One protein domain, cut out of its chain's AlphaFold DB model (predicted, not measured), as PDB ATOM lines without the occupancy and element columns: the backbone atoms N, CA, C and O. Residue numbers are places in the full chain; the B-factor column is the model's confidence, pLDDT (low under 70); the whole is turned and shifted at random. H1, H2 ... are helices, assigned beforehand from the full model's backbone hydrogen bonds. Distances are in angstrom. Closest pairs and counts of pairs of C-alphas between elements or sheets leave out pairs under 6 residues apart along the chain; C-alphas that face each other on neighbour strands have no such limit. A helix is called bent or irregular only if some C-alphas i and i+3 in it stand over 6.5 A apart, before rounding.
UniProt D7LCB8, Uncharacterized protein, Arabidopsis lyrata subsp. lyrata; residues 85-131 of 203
ATOM      1  N   VAL A  85       6.587 -13.448  24.391       86.12
ATOM      2  CA  VAL A  85       5.645 -14.334  25.084       86.12
ATOM      3  C   VAL A  85       5.649 -14.038  26.581       86.12
ATOM      4  O   VAL A  85       4.580 -13.932  27.176       86.12
ATOM      5  N   LEU A  86       6.822 -13.813  27.176       86.88
ATOM      6  CA  LEU A  86       6.934 -13.436  28.588       86.88
ATOM      7  C   LEU A  86       6.227 -12.108  28.893       86.88
ATOM      8  O   LEU A  86       5.447 -12.050  29.842       86.88
ATOM      9  N   MET A  87       6.397 -11.085  28.049       82.44
ATOM     10  CA  MET A  87       5.691  -9.803  28.212       82.44
ATOM     11  C   MET A  87       4.166  -9.953  28.142       82.44
ATOM     12  O   MET A  87       3.436  -9.327  28.908       82.44
ATOM     13  N   VAL A  88       3.658 -10.791  27.232       90.88
ATOM     14  CA  VAL A  88       2.212 -11.044  27.130       90.88
ATOM     15  C   VAL A  88       1.698 -11.768  28.373       90.88
ATOM     16  O   VAL A  88       0.639 -11.415  28.890       90.88
ATOM     17  N   LEU A  89       2.438 -12.756  28.881       87.00
ATOM     18  CA  LEU A  89       2.071 -13.466  30.108       87.00
ATOM     19  C   LEU A  89       2.053 -12.531  31.322       87.00
ATOM     20  O   LEU A  89       1.137 -12.613  32.143       87.00
ATOM     21  N   GLU A  90       3.011 -11.611  31.410       86.31
ATOM     22  CA  GLU A  90       3.054 -10.589  32.454       86.31
ATOM     23  C   GLU A  90       1.856  -9.635  32.368       86.31
ATOM     24  O   GLU A  90       1.151  -9.445  33.360       86.31
ATOM     25  N   TYR A  91       1.535  -9.135  31.172       86.88
ATOM     26  CA  TYR A  91       0.354  -8.297  30.954       86.88
ATOM     27  C   TYR A  91      -0.954  -9.010  31.339       86.88
ATOM     28  O   TYR A  91      -1.821  -8.440  32.007       86.88
ATOM     29  N   MET A  92      -1.098 -10.285  30.970       81.19
ATOM     30  CA  MET A  92      -2.276 -11.082  31.331       81.19
ATOM     31  C   MET A  92      -2.356 -11.326  32.846       81.19
ATOM     32  O   MET A  92      -3.450 -11.296  33.418       81.19
ATOM     33  N   ARG A  93      -1.211 -11.505  33.518       81.38
ATOM     34  CA  ARG A  93      -1.130 -11.595  34.983       81.38
ATOM     35  C   ARG A  93      -1.562 -10.288  35.649       81.38
ATOM     36  O   ARG A  93      -2.352 -10.333  36.593       81.38
ATOM     37  N   GLU A  94      -1.088  -9.141  35.169       83.25
ATOM     38  CA  GLU A  94      -1.487  -7.825  35.688       83.25
ATOM     39  C   GLU A  94      -2.987  -7.573  35.519       83.25
ATOM     40  O   GLU A  94      -3.650  -7.152  36.468       83.25
ATOM     41  N   LEU A  95      -3.544  -7.903  34.351       80.12
ATOM     42  CA  LEU A  95      -4.985  -7.820  34.101       80.12
ATOM     43  C   LEU A  95      -5.783  -8.669  35.089       80.12
ATOM     44  O   LEU A  95      -6.766  -8.190  35.656       80.12
ATOM     45  N   TYR A  96      -5.351  -9.910  35.323       77.50
ATOM     46  CA  TYR A  96      -6.020 -10.808  36.257       77.50
ATOM     47  C   TYR A  96      -5.989 -10.261  37.690       77.50
ATOM     48  O   TYR A  96      -7.020 -10.212  38.362       77.50
ATOM     49  N   VAL A  97      -4.831  -9.778  38.152       78.38
ATOM     50  CA  VAL A  97      -4.688  -9.195  39.495       78.38
ATOM     51  C   VAL A  97      -5.493  -7.900  39.629       78.38
ATOM     52  O   VAL A  97      -6.182  -7.715  40.632       78.38
ATOM     53  N   GLY A  98      -5.461  -7.024  38.624       77.50
ATOM     54  CA  GLY A  98      -6.224  -5.776  38.614       77.50
ATOM     55  C   GLY A  98      -7.735  -6.018  38.659       77.50
ATOM     56  O   GLY A  98      -8.443  -5.395  39.454       77.50
ATOM     57  N   GLN A  99      -8.229  -6.981  37.879       74.88
ATOM     58  CA  GLN A  99      -9.634  -7.394  37.915       74.88
ATOM     59  C   GLN A  99     -10.008  -8.046  39.250       74.88
ATOM     60  O   GLN A  99     -11.086  -7.773  39.778       74.88
ATOM     61  N   LEU A 100      -9.114  -8.840  39.845       72.12
ATOM     62  CA  LEU A 100      -9.337  -9.444  41.159       72.12
ATOM     63  C   LEU A 100      -9.421  -8.382  42.264       72.12
ATOM     64  O   LEU A 100     -10.277  -8.456  43.147       72.12
ATOM     65  N   GLN A 101      -8.566  -7.361  42.207       76.94
ATOM     66  CA  GLN A 101      -8.620  -6.223  43.122       76.94
ATOM     67  C   GLN A 101      -9.896  -5.398  42.932       76.94
ATOM     68  O   GLN A 101     -10.491  -4.965  43.920       76.94
ATOM     69  N   LEU A 102     -10.341  -5.202  41.688       78.25
ATOM     70  CA  LEU A 102     -11.607  -4.537  41.390       78.25
ATOM     71  C   LEU A 102     -12.789  -5.333  41.949       78.25
ATOM     72  O   LEU A 102     -13.630  -4.767  42.640       78.25
ATOM     73  N   LEU A 103     -12.816  -6.647  41.734       69.06
ATOM     74  CA  LEU A 103     -13.841  -7.532  42.283       69.06
ATOM     75  C   LEU A 103     -13.872  -7.461  43.818       69.06
ATOM     76  O   LEU A 103     -14.938  -7.320  44.414       69.06
ATOM     77  N   LYS A 104     -12.696  -7.455  44.455       74.00
ATOM     78  CA  LYS A 104     -12.552  -7.294  45.908       74.00
ATOM     79  C   LYS A 104     -13.041  -5.926  46.407       74.00
ATOM     80  O   LYS A 104     -13.559  -5.845  47.517       74.00
ATOM     81  N   LYS A 105     -12.897  -4.862  45.606       79.94
ATOM     82  CA  LYS A 105     -13.431  -3.521  45.907       79.94
ATOM     83  C   LYS A 105     -14.944  -3.423  45.717       79.94
ATOM     84  O   LYS A 105     -15.585  -2.707  46.474       79.94
ATOM     85  N   MET A 106     -15.495  -4.113  44.721       77.31
ATOM     86  CA  MET A 106     -16.932  -4.110  44.427       77.31
ATOM     87  C   MET A 106     -17.733  -4.914  45.457       77.31
ATOM     88  O   MET A 106     -18.878  -4.573  45.734       77.31
ATOM     89  N   PHE A 107     -17.122  -5.937  46.065       73.94
ATOM     90  CA  PHE A 107     -17.763  -6.776  47.080       73.94
ATOM     91  C   PHE A 107     -16.944  -6.853  48.381       73.94
ATOM     92  O   PHE A 107     -16.398  -7.908  48.726       73.94
ATOM     93  N   PRO A 108     -16.846  -5.745  49.136       63.19
ATOM     94  CA  PRO A 108     -16.153  -5.731  50.414       63.19
ATOM     95  C   PRO A 108     -16.968  -6.526  51.442       63.19
ATOM     96  O   PRO A 108     -18.019  -6.087  51.894       63.19
ATOM     97  N   GLY A 109     -16.490  -7.721  51.797       67.19
ATOM     98  CA  GLY A 109     -17.148  -8.587  52.783       67.19
ATOM     99  C   GLY A 109     -18.101  -9.630  52.201       67.19
ATOM    100  O   GLY A 109     -18.770 -10.311  52.972       67.19
ATOM    101  N   ALA A 110     -18.137  -9.809  50.874       59.41
ATOM    102  CA  ALA A 110     -18.782 -10.976  50.286       59.41
ATOM    103  C   ALA A 110     -18.211 -12.244  50.929       59.41
ATOM    104  O   ALA A 110     -16.994 -12.460  50.903       59.41
ATOM    105  N   ALA A 111     -19.088 -13.046  51.534       57.12
ATOM    106  CA  ALA A 111     -18.743 -14.330  52.114       57.12
ATOM    107  C   ALA A 111     -17.922 -15.103  51.082       57.12
ATOM    108  O   ALA A 111     -18.414 -15.443  50.003       57.12
ATOM    109  N   LYS A 112     -16.633 -15.303  51.390       63.38
ATOM    110  CA  LYS A 112     -15.654 -15.899  50.471       63.38
ATOM    111  C   LYS A 112     -16.150 -17.232  49.909       63.38
ATOM    112  O   LYS A 112     -15.749 -17.603  48.819       63.38
ATOM    113  N   GLU A 113     -17.037 -17.911  50.628       62.00
ATOM    114  CA  GLU A 113     -17.596 -19.205  50.255       62.00
ATOM    115  C   GLU A 113     -18.748 -19.113  49.246       62.00
ATOM    116  O   GLU A 113     -18.761 -19.865  48.275       62.00
ATOM    117  N   GLU A 114     -19.677 -18.166  49.396       63.34
ATOM    118  CA  GLU A 114     -20.823 -18.034  48.482       63.34
ATOM    119  C   GLU A 114     -20.395 -17.507  47.110       63.34
ATOM    120  O   GLU A 114     -20.826 -18.013  46.070       63.34
ATOM    121  N   PHE A 115     -19.482 -16.533  47.095       69.19
ATOM    122  CA  PHE A 115     -18.941 -15.985  45.853       69.19
ATOM    123  C   PHE A 115     -18.047 -16.992  45.124       69.19
ATOM    124  O   PHE A 115     -18.143 -17.133  43.905       69.19
ATOM    125  N   LEU A 116     -17.212 -17.735  45.856       66.31
ATOM    126  CA  LEU A 116     -16.392 -18.794  45.270       66.31
ATOM    127  C   LEU A 116     -17.263 -19.950  44.763       66.31
ATOM    128  O   LEU A 116     -17.016 -20.464  43.676       66.31
ATOM    129  N   GLY A 117     -18.337 -20.296  45.479       70.94
ATOM    130  CA  GLY A 117     -19.336 -21.265  45.027       70.94
ATOM    131  C   GLY A 117     -20.044 -20.842  43.736       70.94
ATOM    132  O   GLY A 117     -20.283 -21.678  42.862       70.94
ATOM    133  N   PHE A 118     -20.331 -19.549  43.570       74.06
ATOM    134  CA  PHE A 118     -20.898 -19.001  42.335       74.06
ATOM    135  C   PHE A 118     -19.906 -19.057  41.164       74.06
ATOM    136  O   PHE A 118     -20.264 -19.525  40.082       74.06
ATOM    137  N   PHE A 119     -18.650 -18.652  41.377       71.44
ATOM    138  CA  PHE A 119     -17.617 -18.745  40.341       71.44
ATOM    139  C   PHE A 119     -17.284 -20.187  39.964       71.44
ATOM    140  O   PHE A 119     -17.106 -20.460  38.780       71.44
ATOM    141  N   ASN A 120     -17.267 -21.111  40.926       74.38
ATOM    142  CA  ASN A 120     -17.076 -22.534  40.652       74.38
ATOM    143  C   ASN A 120     -18.230 -23.088  39.811       74.38
ATOM    144  O   ASN A 120     -17.977 -23.715  38.792       74.38
ATOM    145  N   LYS A 121     -19.486 -22.750  40.136       81.94
ATOM    146  CA  LYS A 121     -20.643 -23.122  39.301       81.94
ATOM    147  C   LYS A 121     -20.564 -22.562  37.881       81.94
ATOM    148  O   LYS A 121     -20.915 -23.264  36.936       81.94
ATOM    149  N   ILE A 122     -20.118 -21.316  37.716       80.00
ATOM    150  CA  ILE A 122     -19.900 -20.734  36.383       80.00
ATOM    151  C   ILE A 122     -18.758 -21.458  35.665       80.00
ATOM    152  O   ILE A 122     -18.891 -21.775  34.487       80.00
ATOM    153  N   GLY A 123     -17.656 -21.741  36.361       77.88
ATOM    154  CA  GLY A 123     -16.524 -22.498  35.832       77.88
ATOM    155  C   GLY A 123     -16.937 -23.889  35.354       77.88
ATOM    156  O   GLY A 123     -16.594 -24.274  34.237       77.88
ATOM    157  N   ASP A 124     -17.750 -24.590  36.139       81.94
ATOM    158  CA  ASP A 124     -18.302 -25.902  35.807       81.94
ATOM    159  C   ASP A 124     -19.260 -25.827  34.615       81.94
ATOM    160  O   ASP A 124     -19.154 -26.636  33.696       81.94
ATOM    161  N   ALA A 125     -20.143 -24.826  34.564       78.69
ATOM    162  CA  ALA A 125     -21.049 -24.619  33.433       78.69
ATOM    163  C   ALA A 125     -20.291 -24.299  32.131       78.69
ATOM    164  O   ALA A 125     -20.624 -24.819  31.065       78.69
ATOM    165  N   VAL A 126     -19.234 -23.486  32.206       72.00
ATOM    166  CA  VAL A 126     -18.359 -23.186  31.061       72.00
ATOM    167  C   VAL A 126     -17.542 -24.417  30.657       72.00
ATOM    168  O   VAL A 126     -17.341 -24.653  29.467       72.00
ATOM    169  N   SER A 127     -17.086 -25.220  31.619       70.00
ATOM    170  CA  SER A 127     -16.389 -26.484  31.363       70.00
ATOM    171  C   SER A 127     -17.304 -27.490  30.665       70.00
ATOM    172  O   SER A 127     -16.916 -28.067  29.650       70.00
ATOM    173  N   GLN A 128     -18.549 -27.620  31.125       70.00
ATOM    174  CA  GLN A 128     -19.576 -28.429  30.473       70.00
ATOM    175  C   GLN A 128     -19.866 -27.923  29.063       70.00
ATOM    176  O   GLN A 128     -19.846 -28.721  28.139       70.00
ATOM    177  N   PHE A 129     -20.010 -26.612  28.852       62.72
ATOM    178  CA  PHE A 129     -20.180 -26.039  27.513       62.72
ATOM    179  C   PHE A 129     -18.993 -26.352  26.585       62.72
ATOM    180  O   PHE A 129     -19.176 -26.652  25.406       62.72
ATOM    181  N   LYS A 130     -17.762 -26.346  27.110       59.16
ATOM    182  CA  LYS A 130     -16.570 -26.748  26.349       59.16
ATOM    183  C   LYS A 130     -16.537 -28.252  26.059       59.16
ATOM    184  O   LYS A 130     -16.109 -28.633  24.971       59.16
ATOM    185  N   GLN A 131     -17.002 -29.096  26.978       59.50
ATOM    186  CA  GLN A 131     -17.114 -30.543  26.767       59.50
ATOM    187  C   GLN A 131     -18.243 -30.911  25.793       59.50
ATOM    188  O   GLN A 131     -18.048 -31.793  24.958       59.50
TER     189      GLN A 131
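AT A GLANCE: This is residues 85 to 131 of the 203 residues of an uncharacterized protein of Arabidopsis lyrata subsp. lyrata (UniProt D7LCB8). What shape does the backbone make? Two long helices, H1 and H2, form a wide open V, with residues 107 to 111 making the turn at its point and the space between the two arms empty. What is it made of, and how large is it? The printed part has 47 residues with two named helices, H1 then H2, and no named strand; the class is all helix. It is only just loose, close to extended, with a radius of gyration of the C-alphas of 13.8 A, and its outline is flat, spanning 34 by 34 by 12 A.

IN THESE COORDINATES: Where is the longest helix? H1 holds residues 85 to 106 and measures 31.4 A from C-alpha 85 at (5.645, -14.334, 25.084) to C-alpha 106 at (-16.932, -4.110, 44.427). Where is the other helix? H2 holds residues 112 to 131 and measures 27.9 A, ending with C-alpha 131 at (-17.114, -30.543, 26.767).

HOW THE PARTS SIT: How does H1 stand to H2? They are apart, with no C-alpha of the one within 8 A of the other, and a tight link of 5 residues joins them. Which residues stand free? Residues 85 to 106, 108 to 114 and 116 to 131 have no C-alpha 8 or more residues away along the chain within 10 A. Are the helix backbones well formed? In H1 and H2 every O i to N i+4 pair is within hydrogen-bond range, and neither helix is bent.

THE WHOLE: How far does the printed part reach? The two C-alphas farthest apart, those of Val 85 and Ala 111, are 36.4 A apart, and those of Val 85 and Gln 131 are 28.0 A apart. Is there a cut? The printed part has no cut. Where is the model's confidence low? The mean pLDDT of the printed part is 74.4, and it is under 70 at residue 103, residues 108 to 116 and residues 129 to 131.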